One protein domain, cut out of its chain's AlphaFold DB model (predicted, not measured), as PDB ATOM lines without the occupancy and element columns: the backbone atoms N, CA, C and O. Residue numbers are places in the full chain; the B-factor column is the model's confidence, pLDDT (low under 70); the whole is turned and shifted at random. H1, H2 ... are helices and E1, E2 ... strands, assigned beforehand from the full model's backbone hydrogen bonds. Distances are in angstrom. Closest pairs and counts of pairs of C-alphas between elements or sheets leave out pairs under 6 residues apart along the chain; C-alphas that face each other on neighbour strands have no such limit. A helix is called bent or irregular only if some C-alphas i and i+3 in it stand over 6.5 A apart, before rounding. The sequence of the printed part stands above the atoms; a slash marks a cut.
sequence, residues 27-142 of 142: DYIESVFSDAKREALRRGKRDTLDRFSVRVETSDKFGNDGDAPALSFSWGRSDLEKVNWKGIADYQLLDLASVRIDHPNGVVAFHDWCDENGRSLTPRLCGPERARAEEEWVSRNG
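This is residues 27 to 142 of the 142 residues of an uncharacterized protein of Brevundimonas diminuta (UniProt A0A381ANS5). A long hairpin of two strands, E1 and E2, runs through the model, with a short third strand, E3, beside E2; H1 and H4 cover one face of this small sheet, H1 over E1 and H4 rising steeply from E2. H4 folds back into H5, which packs at E3, while the short helices H2 and H3 lie on the stretch between E2 and E3. The printed part has 116 residues, with five named helices and three named strands in the order H1 E1 E2 H2 H3 E3 H4 H5; the sheet runs E1 E2 E3, antiparallel throughout, and the class is mixed, helices and strands. The whole is compact, with a radius of gyration of the C-alphas of 14.8 A, yet elongated, spanning 49 by 27 by 25 A.

H1, residues 27 to 42, is on the sheet of E1, residues 49 to 59, E2, residues 65 to 75, and E3, residues 98 to 101, at a height of 9.1 A. Its closest C-alphas to E1 are those of Tyr 28 and Val 54, 6.0 A apart. E1 and E2 form a hairpin, with N 54 and O 71 2.9 A apart, within hydrogen-bond range. E2 and E3 are antiparallel, with N 72 and O 100 2.9 A apart, also within range. H2, residues 77 to 80, touches no helix and is not on the sheet. H3, residues 90 to 94, touches residues 33 to 37 of H1, the closest C-alphas being those of Phe 33 and Asp 90, 6.6 A apart. H4, residues 104 to 117, stands up from the sheet at 49 degrees, on the same face as H1: two layers, helices on one face of a sheet. The closest C-alphas of E2 and H4 are those of Ala 70 and Gly 106, 4.4 A apart. H5, residues 125 to 141, only grazes the sheet, and its closest C-alphas to E3 are those of Ala 133 and Arg 100, 5.4 A apart. H4 and H5, a helical hairpin, only just touch, with 3 pairs of C-alphas within 8 A, the closest those of Cys 114 and Cys 126, 5.3 A apart; they run opposite ways at a shallow tilt of 11 degrees. In H3 every O i to N i+4 pair is within hydrogen-bond range; in H1 it is 11 of 12, in H4 9 of 10, in H5 11 of 13, and H2 is too short for such a pair.

H1 begins at C-alpha 27, (182.494, 156.156, 189.999), and is 22.8 A long. E1 measures 29.4 A and E2 30.5 A; E2 ends at C-alpha 75, (172.454, 148.390, 174.720). H4 is 20.4 A long. H5 is 21.8 A long, ends at C-alpha 141, (155.764, 158.502, 188.876), and is only just irregular: C-alphas 125 and 128 are 6.7 A apart.

The two C-alphas farthest apart, those of Phe 62 and Lys 86, are 50.0 A apart. The printed part has no cut and no long link, and ends at the chain's last residue. The mean pLDDT of the printed part is 83.1, with residues 27, 61, 118 to 120 and 142 under 70.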
ATOM      1  N   ASP A  27     181.691 157.366 190.233       62.53
ATOM      2  CA  ASP A  27     182.494 156.156 189.999       62.53
ATOM      3  C   ASP A  27     181.647 154.890 189.740       62.53
ATOM      4  O   ASP A  27     182.087 153.961 189.057       62.53
ATOM      5  N   TYR A  28     180.408 154.824 190.247       72.75
ATOM      6  CA  TYR A  28     179.533 153.677 189.997       72.75
ATOM      7  C   TYR A  28     179.010 153.640 188.561       72.75
ATOM      8  O   TYR A  28     178.929 152.557 187.976       72.75
ATOM      9  N   ILE A  29     178.708 154.796 187.964       73.88
ATOM     10  CA  ILE A  29     178.363 154.874 186.536       73.88
ATOM     11  C   ILE A  29     179.576 154.450 185.705       73.88
ATOM     12  O   ILE A  29     179.422 153.776 184.683       73.88
ATOM     13  N   GLU A  30     180.789 154.750 186.181       73.19
ATOM     14  CA  GLU A  30     181.990 154.331 185.478       73.19
ATOM     15  C   GLU A  30     182.210 152.810 185.489       73.19
ATOM     16  O   GLU A  30     182.535 152.176 184.477       73.19
ATOM     17  N   SER A  31     181.952 152.181 186.634       76.44
ATOM     18  CA  SER A  31     182.042 150.723 186.763       76.44
ATOM     19  C   SER A  31     181.089 149.986 185.808       76.44
ATOM     20  O   SER A  31     181.461 148.974 185.206       76.44
ATOM     21  N   VAL A  32     179.897 150.549 185.571       79.62
ATOM     22  CA  VAL A  32     178.876 149.978 184.683       79.62
ATOM     23  C   VAL A  32     179.375 149.826 183.245       79.62
ATOM     24  O   VAL A  32     179.110 148.797 182.617       79.62
ATOM     25  N   PHE A  33     180.131 150.787 182.707       77.31
ATOM     26  CA  PHE A  33     180.617 150.675 181.328       77.31
ATOM     27  C   PHE A  33     181.766 149.678 181.194       77.31
ATOM     28  O   PHE A  33     181.861 148.975 180.184       77.31
ATOM     29  N   SER A  34     182.630 149.593 182.209       79.31
ATOM     30  CA  SER A  34     183.743 148.639 182.223       79.31
ATOM     31  C   SER A  34     183.197 147.213 182.217       79.31
ATOM     32  O   SER A  34     183.689 146.336 181.496       79.31
ATOM     33  N   ASP A  35     182.114 147.008 182.961       84.00
ATOM     34  CA  ASP A  35     181.385 145.754 183.032       84.00
ATOM     35  C   ASP A  35     180.643 145.449 181.728       84.00
ATOM     36  O   ASP A  35     180.759 144.334 181.210       84.00
ATOM     37  N   ALA A  36     179.966 146.438 181.141       82.94
ATOM     38  CA  ALA A  36     179.277 146.288 179.862       82.94
ATOM     39  C   ALA A  36     180.248 145.941 178.729       82.94
ATOM     40  O   ALA A  36     180.006 145.003 177.967       82.94
ATOM     41  N   LYS A  37     181.395 146.626 178.642       83.12
ATOM     42  CA  LYS A  37     182.434 146.338 177.645       83.12
ATOM     43  C   LYS A  37     182.991 144.931 177.820       83.12
ATOM     44  O   LYS A  37     183.111 144.194 176.840       83.12
ATOM     45  N   ARG A  38     183.318 144.542 179.054       85.31
ATOM     46  CA  ARG A  38     183.809 143.194 179.363       85.31
ATOM     47  C   ARG A  38     182.797 142.130 178.949       85.31
ATOM     48  O   ARG A  38     183.173 141.146 178.311       85.31
ATOM     49  N   GLU A  39     181.522 142.346 179.251       84.62
ATOM     50  CA  GLU A  39     180.463 141.408 178.897       84.62
ATOM     51  C   GLU A  39     180.222 141.344 177.388       84.62
ATOM     52  O   GLU A  39     180.079 140.252 176.836       84.62
ATOM     53  N   ALA A  40     180.266 142.482 176.695       83.94
ATOM     54  CA  ALA A  40     180.192 142.524 175.242       83.94
ATOM     55  C   ALA A  40     181.310 141.696 174.609       83.94
ATOM     56  O   ALA A  40     181.058 140.863 173.742       83.94
ATOM     57  N   LEU A  41     182.551 141.865 175.076       83.56
ATOM     58  CA  LEU A  41     183.686 141.078 174.599       83.56
ATOM     59  C   LEU A  41     183.488 139.579 174.866       83.56
ATOM     60  O   LEU A  41     183.771 138.772 173.979       83.56
ATOM     61  N   ARG A  42     182.948 139.213 176.035       85.38
ATOM     62  CA  ARG A  42     182.660 137.822 176.415       85.38
ATOM     63  C   ARG A  42     181.571 137.183 175.546       85.38
ATOM     64  O   ARG A  42     181.692 136.013 175.194       85.38
ATOM     65  N   ARG A  43     180.525 137.934 175.190       81.19
ATOM     66  CA  ARG A  43     179.376 137.466 174.387       81.19
ATOM     67  C   ARG A  43     179.583 137.567 172.874       81.19
ATOM     68  O   ARG A  43     178.657 137.366 172.105       81.19
ATOM     69  N   GLY A  44     180.783 137.907 172.404       79.38
ATOM     70  CA  GLY A  44     181.022 138.038 170.963       79.38
ATOM     71  C   GLY A  44     180.466 139.331 170.351       79.38
ATOM     72  O   GLY A  44     180.267 139.397 169.138       79.38
ATOM     73  N   LYS A  45     180.310 140.382 171.169       78.19
ATOM     74  CA  LYS A  45     180.211 141.807 170.796       78.19
ATOM     75  C   LYS A  45     178.908 142.277 170.147       78.19
ATOM     76  O   LYS A  45     178.752 143.471 169.921       78.19
ATOM     77  N   ARG A  46     178.006 141.363 169.802       75.19
ATOM     78  CA  ARG A  46     176.813 141.664 168.987       75.19
ATOM     79  C   ARG A  46     175.496 141.309 169.664       75.19
ATOM     80  O   ARG A  46     174.442 141.583 169.104       75.19
ATOM     81  N   ASP A  47     175.550 140.722 170.849       81.12
ATOM     82  CA  ASP A  47     174.352 140.434 171.626       81.12
ATOM     83  C   ASP A  47     173.911 141.664 172.410       81.12
ATOM     84  O   ASP A  47     174.748 142.447 172.857       81.12
ATOM     85  N   THR A  48     172.600 141.799 172.608       83.81
ATOM     86  CA  THR A  48     172.024 142.804 173.504       83.81
ATOM     87  C   THR A  48     172.675 142.713 174.887       83.81
ATOM     88  O   THR A  48     172.876 141.617 175.432       83.81
ATOM     89  N   LEU A  49     173.005 143.870 175.454       84.38
ATOM     90  CA  LEU A  49     173.536 143.985 176.808       84.38
ATOM     91  C   LEU A  49     172.459 144.599 177.685       84.38
ATOM     92  O   LEU A  49     172.184 145.787 177.584       84.38
ATOM     93  N   ASP A  50     171.877 143.782 178.551       79.12
ATOM     94  CA  ASP A  50     170.845 144.197 179.494       79.12
ATOM     95  C   ASP A  50     171.322 143.933 180.924       79.12
ATOM     96  O   ASP A  50     172.127 143.023 181.150       79.12
ATOM     97  N   ARG A  51     170.726 144.643 181.891       76.50
ATOM     98  CA  ARG A  51     170.901 144.453 183.350       76.50
ATOM     99  C   ARG A  51     172.178 145.039 183.953       76.50
ATOM    100  O   ARG A  51     172.658 144.532 184.964       76.50
ATOM    101  N   PHE A  52     172.704 146.115 183.384       86.94
ATOM    102  CA  PHE A  52     173.745 146.881 184.063       86.94
ATOM    103  C   PHE A  52     173.075 147.981 184.864       86.94
ATOM    104  O   PHE A  52     172.427 148.844 184.285       86.94
ATOM    105  N   SER A  53     173.178 147.930 186.187       86.38
ATOM    106  CA  SER A  53     172.516 148.903 187.049       86.38
ATOM    107  C   SER A  53     173.479 149.505 188.049       86.38
ATOM    108  O   SER A  53     174.185 148.766 188.736       86.38
ATOM    109  N   VAL A  54     173.421 150.822 188.200       84.81
ATOM    110  CA  VAL A  54     173.956 151.496 189.379       84.81
ATOM    111  C   VAL A  54     172.943 151.321 190.495       84.81
ATOM    112  O   VAL A  54     171.771 151.666 190.330       84.81
ATOM    113  N   ARG A  55     173.379 150.736 191.608       83.31
ATOM    114  CA  ARG A  55     172.541 150.479 192.780       83.31
ATOM    115  C   ARG A  55     172.818 151.534 193.842       83.31
ATOM    116  O   ARG A  55     173.933 152.039 193.937       83.31
ATOM    117  N   VAL A  56     171.792 151.860 194.610       77.75
ATOM    118  CA  VAL A  56     171.849 152.811 195.715       77.75
ATOM    119  C   VAL A  56     171.473 152.096 197.001       77.75
ATOM    120  O   VAL A  56     170.571 151.254 197.005       77.75
ATOM    121  N   GLU A  57     172.177 152.427 198.079       79.25
ATOM    122  CA  GLU A  57     171.798 152.000 199.420       79.25
ATOM    123  C   GLU A  57     170.465 152.648 199.799       79.25
ATOM    124  O   GLU A  57     170.211 153.832 199.567       79.25
ATOM    125  N   THR A  58     169.587 151.840 200.365       71.44
ATOM    126  CA  THR A  58     168.249 152.231 200.786       71.44
ATOM    127  C   THR A  58     168.042 151.770 202.214       71.44
ATOM    128  O   THR A  58     168.553 150.725 202.606       71.44
ATOM    129  N   SER A  59     167.256 152.520 202.974       73.50
ATOM    130  CA  SER A  59     166.783 152.070 204.277       73.50
ATOM    131  C   SER A  59     165.267 152.165 204.288       73.50
ATOM    132  O   SER A  59     164.691 153.161 203.835       73.50
ATOM    133  N   ASP A  60     164.603 151.115 204.760       73.94
ATOM    134  CA  ASP A  60     163.153 151.133 204.901       73.94
ATOM    135  C   ASP A  60     162.711 152.003 206.095       73.94
ATOM    136  O   ASP A  60     163.512 152.504 206.888       73.94
ATOM    137  N   LYS A  61     161.394 152.171 206.260       69.69
ATOM    138  CA  LYS A  61     160.811 152.956 207.366       69.69
ATOM    139  C   LYS A  61     161.096 152.396 208.769       69.69
ATOM    140  O   LYS A  61     160.743 153.034 209.758       69.69
ATOM    141  N   PHE A  62     161.640 151.186 208.862       77.06
ATOM    142  CA  PHE A  62     162.016 150.523 210.105       77.06
ATOM    143  C   PHE A  62     163.533 150.566 210.345       77.06
ATOM    144  O   PHE A  62     163.985 150.089 211.384       77.06
ATOM    145  N   GLY A  63     164.304 151.163 209.429       74.69
ATOM    146  CA  GLY A  63     165.761 151.237 209.502       74.69
ATOM    147  C   GLY A  63     166.467 149.966 209.035       74.69
ATOM    148  O   GLY A  63     167.630 149.780 209.376       74.69
ATOM    149  N   ASN A  64     165.790 149.083 208.293       75.31
ATOM    150  CA  ASN A  64     166.457 147.946 207.667       75.31
ATOM    151  C   ASN A  64     167.154 148.398 206.387       75.31
ATOM    152  O   ASN A  64     166.517 148.994 205.514       75.31
ATOM    153  N   ASP A  65     168.433 148.059 206.274       78.25
ATOM    154  CA  ASP A  65     169.230 148.338 205.087       78.25
ATOM    155  C   ASP A  65     168.861 147.402 203.932       78.25
ATOM    156  O   ASP A  65     168.570 146.214 204.107       78.25
ATOM    157  N   GLY A  66     168.913 147.946 202.726       76.62
ATOM    158  CA  GLY A  66     168.734 147.231 201.474       76.62
ATOM    159  C   GLY A  66     169.362 148.001 200.322       76.62
ATOM    160  O   GLY A  66     169.926 149.079 200.501       76.62
ATOM    161  N   ASP A  67     169.233 147.476 199.112       79.00
ATOM    162  CA  ASP A  67     169.731 148.135 197.915       79.00
ATOM    163  C   ASP A  67     168.724 148.065 196.761       79.00
ATOM    164  O   ASP A  67     168.059 147.056 196.505       79.00
ATOM    165  N   ALA A  68     168.613 149.168 196.027       81.75
ATOM    166  CA  ALA A  68     167.705 149.289 194.895       81.75
ATOM    167  C   ALA A  68     168.462 149.760 193.647       81.75
ATOM    168  O   ALA A  68     169.426 150.517 193.763       81.75
ATOM    169  N   PRO A  69     168.066 149.331 192.434       85.31
ATOM    170  CA  PRO A  69     168.598 149.927 191.217       85.31
ATOM    171  C   PRO A  69     168.160 151.391 191.142       85.31
ATOM    172  O   PRO A  69     166.983 151.702 191.306       85.31
ATOM    173  N   ALA A  70     169.109 152.281 190.882       87.44
ATOM    174  CA  ALA A  70     168.852 153.700 190.705       87.44
ATOM    175  C   ALA A  70     168.856 154.118 189.238       87.44
ATOM    176  O   ALA A  70     167.983 154.867 188.798       87.44
ATOM    177  N   LEU A  71     169.816 153.589 188.482       88.81
ATOM    178  CA  LEU A  71     169.932 153.754 187.040       88.81
ATOM    179  C   LEU A  71     170.163 152.388 186.418       88.81
ATOM    180  O   LEU A  71     171.016 151.639 186.892       88.81
ATOM    181  N   SER A  72     169.446 152.091 185.342       91.25
ATOM    182  CA  SER A  72     169.663 150.905 184.523       91.25
ATOM    183  C   SER A  72     170.104 151.302 183.124       91.25
ATOM    184  O   SER A  72     169.514 152.182 182.501       91.25
ATOM    185  N   PHE A  73     171.117 150.608 182.623       91.44
ATOM    186  CA  PHE A  73     171.709 150.785 181.309       91.44
ATOM    187  C   PHE A  73     171.480 149.529 180.476       91.44
ATOM    188  O   PHE A  73     171.604 148.391 180.954       91.44
ATOM    189  N   SER A  74     171.147 149.750 179.213       92.38
ATOM    190  CA  SER A  74     170.979 148.693 178.224       92.38
ATOM    191  C   SER A  74     171.538 149.121 176.877       92.38
ATOM    192  O   SER A  74     171.579 150.308 176.559       92.38
ATOM    193  N   TRP A  75     171.966 148.156 176.072       92.31
ATOM    194  CA  TRP A  75     172.454 148.390 174.720       92.31
ATOM    195  C   TRP A  75     171.758 147.451 173.754       92.31
ATOM    196  O   TRP A  75     171.897 146.227 173.838       92.31
ATOM    197  N   GLY A  76     171.047 148.043 172.800       89.81
ATOM    198  CA  GLY A  76     170.398 147.306 171.733       89.81
ATOM    199  C   GLY A  76     171.417 146.633 170.819       89.81
ATOM    200  O   GLY A  76     172.424 147.223 170.423       89.81
ATOM    201  N   ARG A  77     171.115 145.400 170.407       87.56
ATOM    202  CA  ARG A  77     171.910 144.655 169.421       87.56
ATOM    203  C   ARG A  77     172.214 145.469 168.154       87.56
ATOM    204  O   ARG A  77     173.346 145.460 167.681       87.56
ATOM    205  N   SER A  78     171.233 146.205 167.631       89.25
ATOM    206  CA  SER A  78     171.386 147.021 166.418       89.25
ATOM    207  C   SER A  78     172.433 148.131 166.539       89.25
ATOM    208  O   SER A  78     172.971 148.571 165.522       89.25
ATOM    209  N   ASP A  79     172.706 148.605 167.754       87.38
ATOM    210  CA  ASP A  79     173.717 149.632 168.005       87.38
ATOM    211  C   ASP A  79     175.093 148.991 168.197       87.38
ATOM    212  O   ASP A  79     176.074 149.432 167.596       87.38
ATOM    213  N   LEU A  80     175.154 147.872 168.925       88.69
ATOM    214  CA  LEU A  80     176.387 147.115 169.168       88.69
ATOM    215  C   LEU A  80     176.975 146.468 167.905       88.69
ATOM    216  O   LEU A  80     178.197 146.364 167.769       88.69
ATOM    217  N   GLU A  81     176.136 146.076 166.943       88.31
ATOM    218  CA  GLU A  81     176.584 145.535 165.651       88.31
ATOM    219  C   GLU A  81     177.389 146.547 164.820       88.31
ATOM    220  O   GLU A  81     178.232 146.144 164.014       88.31
ATOM    221  N   LYS A  82     177.174 147.850 165.040       86.00
ATOM    222  CA  LYS A  82     177.856 148.941 164.324       86.00
ATOM    223  C   LYS A  82     179.163 149.367 164.998       86.00
ATOM    224  O   LYS A  82     179.929 150.140 164.423       86.00
ATOM    225  N   VAL A  83     179.435 148.876 166.207       88.38
ATOM    226  CA  VAL A  83     180.603 149.276 166.995       88.38
ATOM    227  C   VAL A  83     181.895 148.704 166.409       88.38
ATOM    228  O   VAL A  83     182.053 147.494 166.223       88.38
ATOM    229  N   ASN A  84     182.890 149.572 166.206       88.12
ATOM    230  CA  ASN A  84     184.262 149.140 165.949       88.12
ATOM    231  C   ASN A  84     184.977 148.776 167.264       88.12
ATOM    232  O   ASN A  84     185.720 149.565 167.846       88.12
ATOM    233  N   TRP A  85     184.800 147.531 167.700       85.38
ATOM    234  CA  TRP A  85     185.318 147.016 168.973       85.38
ATOM    235  C   TRP A  85     186.843 147.048 169.149       85.38
ATOM    236  O   TRP A  85     187.318 146.848 170.262       85.38
ATOM    237  N   LYS A  86     187.626 147.239 168.079       83.06
ATOM    238  CA  LYS A  86     189.094 147.324 168.173       83.06
ATOM    239  C   LYS A  86     189.592 148.710 168.594       83.06
ATOM    240  O   LYS A  86     190.727 148.807 169.040       83.06
ATOM    241  N   GLY A  87     188.776 149.752 168.435       79.56
ATOM    242  CA  GLY A  87     189.184 151.139 168.674       79.56
ATOM    243  C   GLY A  87     188.165 151.980 169.434       79.56
ATOM    244  O   GLY A  87     188.381 153.177 169.576       79.56
ATOM    245  N   ILE A  88     187.064 151.381 169.899       84.69
ATOM    246  CA  ILE A  88     186.064 152.098 170.686       84.69
ATOM    247  C   ILE A  88     186.625 152.458 172.066       84.69
ATOM    248  O   ILE A  88     187.132 151.594 172.794       84.69
ATOM    249  N   ALA A  89     186.524 153.738 172.416       81.62
ATOM    250  CA  ALA A  89     186.792 154.211 173.766       81.62
ATOM    251  C   ALA A  89     185.584 153.950 174.675       81.62
ATOM    252  O   ALA A  89     184.445 153.924 174.215       81.62
ATOM    253  N   ASP A  90     185.820 153.774 175.972       77.00
ATOM    254  CA  ASP A  90     184.783 153.321 176.910       77.00
ATOM    255  C   ASP A  90     183.582 154.276 176.972       77.00
ATOM    256  O   ASP A  90     182.432 153.842 176.914       77.00
ATOM    257  N   TYR A  91     183.840 155.584 176.938       77.75
ATOM    258  CA  TYR A  91     182.800 156.609 176.881       77.75
ATOM    259  C   TYR A  91     181.973 156.568 175.583       77.75
ATOM    260  O   TYR A  91     180.791 156.886 175.589       77.75
ATOM    261  N   GLN A  92     182.529 156.117 174.457       81.06
ATOM    262  CA  GLN A  92     181.749 156.005 173.218       81.06
ATOM    263  C   GLN A  92     180.714 154.880 173.302       81.06
ATOM    264  O   GLN A  92     179.702 154.931 172.608       81.06
ATOM    265  N   LEU A  93     180.948 153.867 174.145       84.31
ATOM    266  CA  LEU A  93     179.957 152.827 174.401       84.31
ATOM    267  C   LEU A  93     178.795 153.382 175.235       84.31
ATOM    268  O   LEU A  93     177.648 153.046 174.963       84.31
ATOM    269  N   LEU A  94     179.070 154.270 176.195       83.06
ATOM    270  CA  LEU A  94     178.039 154.965 176.975       83.06
ATOM    271  C   LEU A  94     177.092 155.785 176.095       83.06
ATOM    272  O   LEU A  94     175.889 155.786 176.328       83.06
ATOM    273  N   ASP A  95     177.611 156.415 175.042       87.75
ATOM    274  CA  ASP A  95     176.796 157.208 174.115       87.75
ATOM    275  C   ASP A  95     175.782 156.363 173.316       87.75
ATOM    276  O   ASP A  95     174.810 156.883 172.767       87.75
ATOM    277  N   LEU A  96     175.982 155.043 173.279       88.81
ATOM    278  CA  LEU A  96     175.073 154.074 172.661       88.81
ATOM    279  C   LEU A  96     174.076 153.467 173.656       88.81
ATOM    280  O   LEU A  96     173.181 152.734 173.236       88.81
ATOM    281  N   ALA A  97     174.236 153.729 174.954       90.25
ATOM    282  CA  ALA A  97     173.366 153.170 175.972       90.25
ATOM    283  C   ALA A  97     171.968 153.795 175.895       90.25
ATOM    284  O   ALA A  97     171.800 154.975 175.580       90.25
ATOM    285  N   SER A  98     170.964 152.988 176.215       91.50
ATOM    286  CA  SER A  98     169.666 153.468 176.677       91.50
ATOM    287  C   SER A  98     169.661 153.441 178.200       91.50
ATOM    288  O   SER A  98     170.059 152.434 178.799       91.50
ATOM    289  N   VAL A  99     169.206 154.527 178.815       91.25
ATOM    290  CA  VAL A  99     169.140 154.687 180.268       91.25
ATOM    291  C   VAL A  99     167.696 154.679 180.728       91.25
ATOM    292  O   VAL A  99     166.806 155.243 180.091       91.25
ATOM    293  N   ARG A 100     167.471 154.049 181.874       91.94
ATOM    294  CA  ARG A 100     166.221 154.130 182.614       91.94
ATOM    295  C   ARG A 100     166.512 154.542 184.046       91.94
ATOM    296  O   ARG A 100     167.369 153.953 184.703       91.94
ATOM    297  N   ILE A 101     165.769 155.530 184.525       90.94
ATOM    298  CA  ILE A 101     165.782 155.921 185.930       90.94
ATOM    299  C   ILE A 101     164.817 154.996 186.672       90.94
ATOM    300  O   ILE A 101     163.663 154.816 186.271       90.94
ATOM    301  N   ASP A 102     165.322 154.365 187.727       88.19
ATOM    302  CA  ASP A 102     164.583 153.400 188.543       88.19
ATOM    303  C   ASP A 102     164.300 153.930 189.956       88.19
ATOM    304  O   ASP A 102     163.458 153.377 190.663       88.19
ATOM    305  N   HIS A 103     164.953 155.029 190.350       86.25
ATOM    306  CA  HIS A 103     164.864 155.608 191.687       86.25
ATOM    307  C   HIS A 103     165.064 157.137 191.666       86.25
ATOM    308  O   HIS A 103     165.863 157.611 190.854       86.25
ATOM    309  N   PRO A 104     164.461 157.917 192.592       82.50
ATOM    310  CA  PRO A 104     164.682 159.366 192.693       82.50
ATOM    311  C   PRO A 104     166.163 159.770 192.765       82.50
ATOM    312  O   PRO A 104     166.596 160.652 192.031       82.50
ATOM    313  N   ASN A 105     166.965 159.073 193.577       80.25
ATOM    314  CA  ASN A 105     168.412 159.330 193.674       80.25
ATOM    315  C   ASN A 105     169.145 159.075 192.346       80.25
ATOM    316  O   ASN A 105     170.196 159.663 192.112       80.25
ATOM    317  N   GLY A 106     168.586 158.246 191.457       80.88
ATOM    318  CA  GLY A 106     169.112 158.045 190.109       80.88
ATOM    319  C   GLY A 106     169.040 159.311 189.256       80.88
ATOM    320  O   GLY A 106     169.960 159.548 188.482       80.88
ATOM    321  N   VAL A 107     168.014 160.156 189.434       83.12
ATOM    322  CA  VAL A 107     167.913 161.455 188.739       83.12
ATOM    323  C   VAL A 107     169.101 162.340 189.116       83.12
ATOM    324  O   VAL A 107     169.819 162.805 188.236       83.12
ATOM    325  N   VAL A 108     169.333 162.516 190.421       81.62
ATOM    326  CA  VAL A 108     170.410 163.368 190.953       81.62
ATOM    327  C   VAL A 108     171.774 162.857 190.491       81.62
ATOM    328  O   VAL A 108     172.543 163.601 189.899       81.62
ATOM    329  N   ALA A 109     172.026 161.558 190.649       78.12
ATOM    330  CA  ALA A 109     173.280 160.941 190.234       78.12
ATOM    331  C   ALA A 109     173.559 161.084 188.736       78.12
ATOM    332  O   ALA A 109     174.696 161.300 188.321       78.12
ATOM    333  N   PHE A 110     172.516 160.940 187.913       84.56
ATOM    334  CA  PHE A 110     172.665 161.063 186.472       84.56
ATOM    335  C   PHE A 110     172.919 162.516 186.058       84.56
ATOM    336  O   PHE A 110     173.679 162.759 185.123       84.56
ATOM    337  N   HIS A 111     172.326 163.484 186.767       84.88
ATOM    338  CA  HIS A 111     172.593 164.912 186.579       84.88
ATOM    339  C   HIS A 111     174.030 165.254 186.942       84.88
ATOM    340  O   HIS A 111     174.745 165.759 186.080       84.88
ATOM    341  N   ASP A 112     174.461 164.900 188.152       82.94
ATOM    342  CA  ASP A 112     175.805 165.191 188.654       82.94
ATOM    343  C   ASP A 112     176.874 164.602 187.727       82.94
ATOM    344  O   ASP A 112     177.769 165.311 187.263       82.94
ATOM    345  N   TRP A 113     176.721 163.331 187.342       82.38
ATOM    346  CA  TRP A 113     177.656 162.692 186.417       82.38
ATOM    347  C   TRP A 113     177.693 163.391 185.054       82.38
ATOM    348  O   TRP A 113     178.770 163.579 184.485       82.38
ATOM    349  N   CYS A 114     176.537 163.795 184.523       84.25
ATOM    350  CA  CYS A 114     176.461 164.496 183.245       84.25
ATOM    351  C   CYS A 114     176.985 165.932 183.295       84.25
ATOM    352  O   CYS A 114     177.509 166.420 182.292       84.25
ATOM    353  N   ASP A 115     176.876 166.615 184.424       84.56
ATOM    354  CA  ASP A 115     177.424 167.957 184.581       84.56
ATOM    355  C   ASP A 115     178.955 167.913 184.729       84.56
ATOM    356  O   ASP A 115     179.649 168.780 184.193       84.56
ATOM    357  N   GLU A 116     179.494 166.857 185.348       80.56
ATOM    358  CA  GLU A 116     180.937 166.614 185.461       80.56
ATOM    359  C   GLU A 116     181.571 166.095 184.154       80.56
ATOM    360  O   GLU A 116     182.656 166.540 183.773       80.56
ATOM    361  N   ASN A 117     180.898 165.184 183.439       74.12
ATOM    362  CA  ASN A 117     181.491 164.408 182.334       74.12
ATOM    363  C   ASN A 117     180.822 164.626 180.961       74.12
ATOM    364  O   ASN A 117     181.359 164.242 179.917       74.12
ATOM    365  N   GLY A 118     179.623 165.205 180.930       65.75
ATOM    366  CA  GLY A 118     178.633 164.899 179.895       65.75
ATOM    367  C   GLY A 118     178.731 165.642 178.567       65.75
ATOM    368  O   GLY A 118     178.212 165.146 177.571       65.75
ATOM    369  N   ARG A 119     179.388 166.804 178.469       60.44
ATOM    370  CA  ARG A 119     179.369 167.565 177.195       60.44
ATOM    371  C   ARG A 119     180.489 167.233 176.217       60.44
ATOM    372  O   ARG A 119     180.295 167.411 175.019       60.44
ATOM    373  N   SER A 120     181.643 166.775 176.689       66.88
ATOM    374  CA  SER A 120     182.786 166.454 175.821       66.88
ATOM    375  C   SER A 120     182.924 164.961 175.531       66.88
ATOM    376  O   SER A 120     183.452 164.608 174.478       66.88
ATOM    377  N   LEU A 121     182.450 164.092 176.432       73.44
ATOM    378  CA  LEU A 121     182.690 162.649 176.349       73.44
ATOM    379  C   LEU A 121     181.474 161.856 175.851       73.44
ATOM    380  O   LEU A 121     181.651 160.925 175.069       73.44
ATOM    381  N   THR A 122     180.256 162.208 176.279       83.38
ATOM    382  CA  THR A 122     179.031 161.417 176.018       83.38
ATOM    383  C   THR A 122     177.807 162.296 175.693       83.38
ATOM    384  O   THR A 122     176.805 162.308 176.415       83.38
ATOM    385  N   PRO A 123     177.865 163.086 174.605       86.75
ATOM    386  CA  PRO A 123     176.871 164.116 174.315       86.75
ATOM    387  C   PRO A 123     175.455 163.577 174.056       86.75
ATOM    388  O   PRO A 123     174.484 164.285 174.327       86.75
ATOM    389  N   ARG A 124     175.299 162.351 173.537       89.38
ATOM    390  CA  ARG A 124     173.984 161.717 173.366       89.38
ATOM    391  C   ARG A 124     173.436 161.271 174.714       89.38
ATOM    392  O   ARG A 124     172.271 161.549 174.997       89.38
ATOM    393  N   LEU A 125     174.271 160.630 175.534       88.31
ATOM    394  CA  LEU A 125     173.880 160.157 176.863       88.31
ATOM    395  C   LEU A 125     173.402 161.320 177.742       88.31
ATOM    396  O   LEU A 125     172.309 161.272 178.294       88.31
ATOM    397  N   CYS A 126     174.191 162.393 177.810       89.81
ATOM    398  CA  CYS A 126     173.922 163.545 178.672       89.81
ATOM    399  C   CYS A 126     173.065 164.647 178.044       89.81
ATOM    400  O   CYS A 126     172.803 165.666 178.684       89.81
ATOM    401  N   GLY A 127     172.629 164.458 176.799       90.00
ATOM    402  CA  GLY A 127     171.702 165.347 176.110       90.00
ATOM    403  C   GLY A 127     170.347 164.671 175.899       90.00
ATOM    404  O   GLY A 127     169.544 164.608 176.832       90.00
ATOM    405  N   PRO A 128     170.060 164.185 174.677       91.25
ATOM    406  CA  PRO A 128     168.753 163.634 174.329       91.25
ATOM    407  C   PRO A 128     168.356 162.418 175.175       91.25
ATOM    408  O   PRO A 128     167.186 162.290 175.522       91.25
ATOM    409  N   GLU A 129     169.297 161.543 175.529       91.12
ATOM    410  CA  GLU A 129     168.973 160.334 176.291       91.12
ATOM    411  C   GLU A 129     168.643 160.648 177.753       91.12
ATOM    412  O   GLU A 129     167.693 160.090 178.301       91.12
ATOM    413  N   ARG A 130     169.357 161.605 178.359       90.00
ATOM    414  CA  ARG A 130     169.035 162.133 179.688       90.00
ATOM    415  C   ARG A 130     167.617 162.698 179.731       90.00
ATOM    416  O   ARG A 130     166.821 162.290 180.570       90.00
ATOM    417  N   ALA A 131     167.284 163.569 178.776       90.75
ATOM    418  CA  ALA A 131     165.951 164.163 178.674       90.75
ATOM    419  C   ALA A 131     164.854 163.097 178.499       90.75
ATOM    420  O   ALA A 131     163.832 163.148 179.180       90.75
ATOM    421  N   ARG A 132     165.092 162.093 177.641       94.31
ATOM    422  CA  ARG A 132     164.171 160.964 177.438       94.31
ATOM    423  C   ARG A 132     163.947 160.173 178.730       94.31
ATOM    424  O   ARG A 132     162.808 159.855 179.062       94.31
ATOM    425  N   ALA A 133     165.021 159.837 179.444       91.38
ATOM    426  CA  ALA A 133     164.953 159.046 180.670       91.38
ATOM    427  C   ALA A 133     164.226 159.793 181.804       91.38
ATOM    428  O   ALA A 133     163.486 159.176 182.572       91.38
ATOM    429  N   GLU A 134     164.400 161.114 181.890       91.19
ATOM    430  CA  GLU A 134     163.676 161.981 182.828       91.19
ATOM    431  C   GLU A 134     162.185 162.078 182.501       91.19
ATOM    432  O   GLU A 134     161.353 161.920 183.393       91.19
ATOM    433  N   GLU A 135     161.831 162.302 181.234       92.69
ATOM    434  CA  GLU A 135     160.433 162.357 180.794       92.69
ATOM    435  C   GLU A 135     159.713 161.030 181.078       92.69
ATOM    436  O   GLU A 135     158.607 161.020 181.624       92.69
ATOM    437  N   GLU A 136     160.372 159.901 180.795       92.25
ATOM    438  CA  GLU A 136     159.860 158.566 181.113       92.25
ATOM    439  C   GLU A 136     159.673 158.377 182.629       92.25
ATOM    440  O   GLU A 136     158.657 157.831 183.067       92.25
ATOM    441  N   TRP A 137     160.624 158.841 183.446       90.38
ATOM    442  CA  TRP A 137     160.525 158.779 184.905       90.38
ATOM    443  C   TRP A 137     159.347 159.595 185.440       90.38
ATOM    444  O   TRP A 137     158.568 159.075 186.244       90.38
ATOM    445  N   VAL A 138     159.193 160.837 184.977       90.81
ATOM    446  CA  VAL A 138     158.087 161.721 185.368       90.81
ATOM    447  C   VAL A 138     156.754 161.119 184.936       90.81
ATOM    448  O   VAL A 138     155.857 161.009 185.760       90.81
ATOM    449  N   SER A 139     156.629 160.631 183.700       91.50
ATOM    450  CA  SER A 139     155.388 160.004 183.221       91.50
ATOM    451  C   SER A 139     154.981 158.757 184.015       91.50
ATOM    452  O   SER A 139     153.805 158.395 184.007       91.50
ATOM    453  N   ARG A 140     155.936 158.057 184.637       88.56
ATOM    454  CA  ARG A 140     155.679 156.835 185.413       88.56
ATOM    455  C   ARG A 140     155.358 157.103 186.883       88.56
ATOM    456  O   ARG A 140     154.770 156.226 187.513       88.56
ATOM    457  N   ASN A 141     155.783 158.242 187.430       82.06
ATOM    458  CA  ASN A 141     155.764 158.502 188.876       82.06
ATOM    459  C   ASN A 141     155.142 159.853 189.285       82.06
ATOM    460  O   ASN A 141     155.022 160.098 190.485       82.06
ATOM    461  N   GLY A 142     154.808 160.731 188.334       67.69
ATOM    462  CA  GLY A 142     154.111 162.008 188.552       67.69
ATOM    463  C   GLY A 142     152.604 161.877 188.404       67.69
ATOM    464  O   GLY A 142     151.899 162.576 189.164       67.69
TER     465      GLY A 142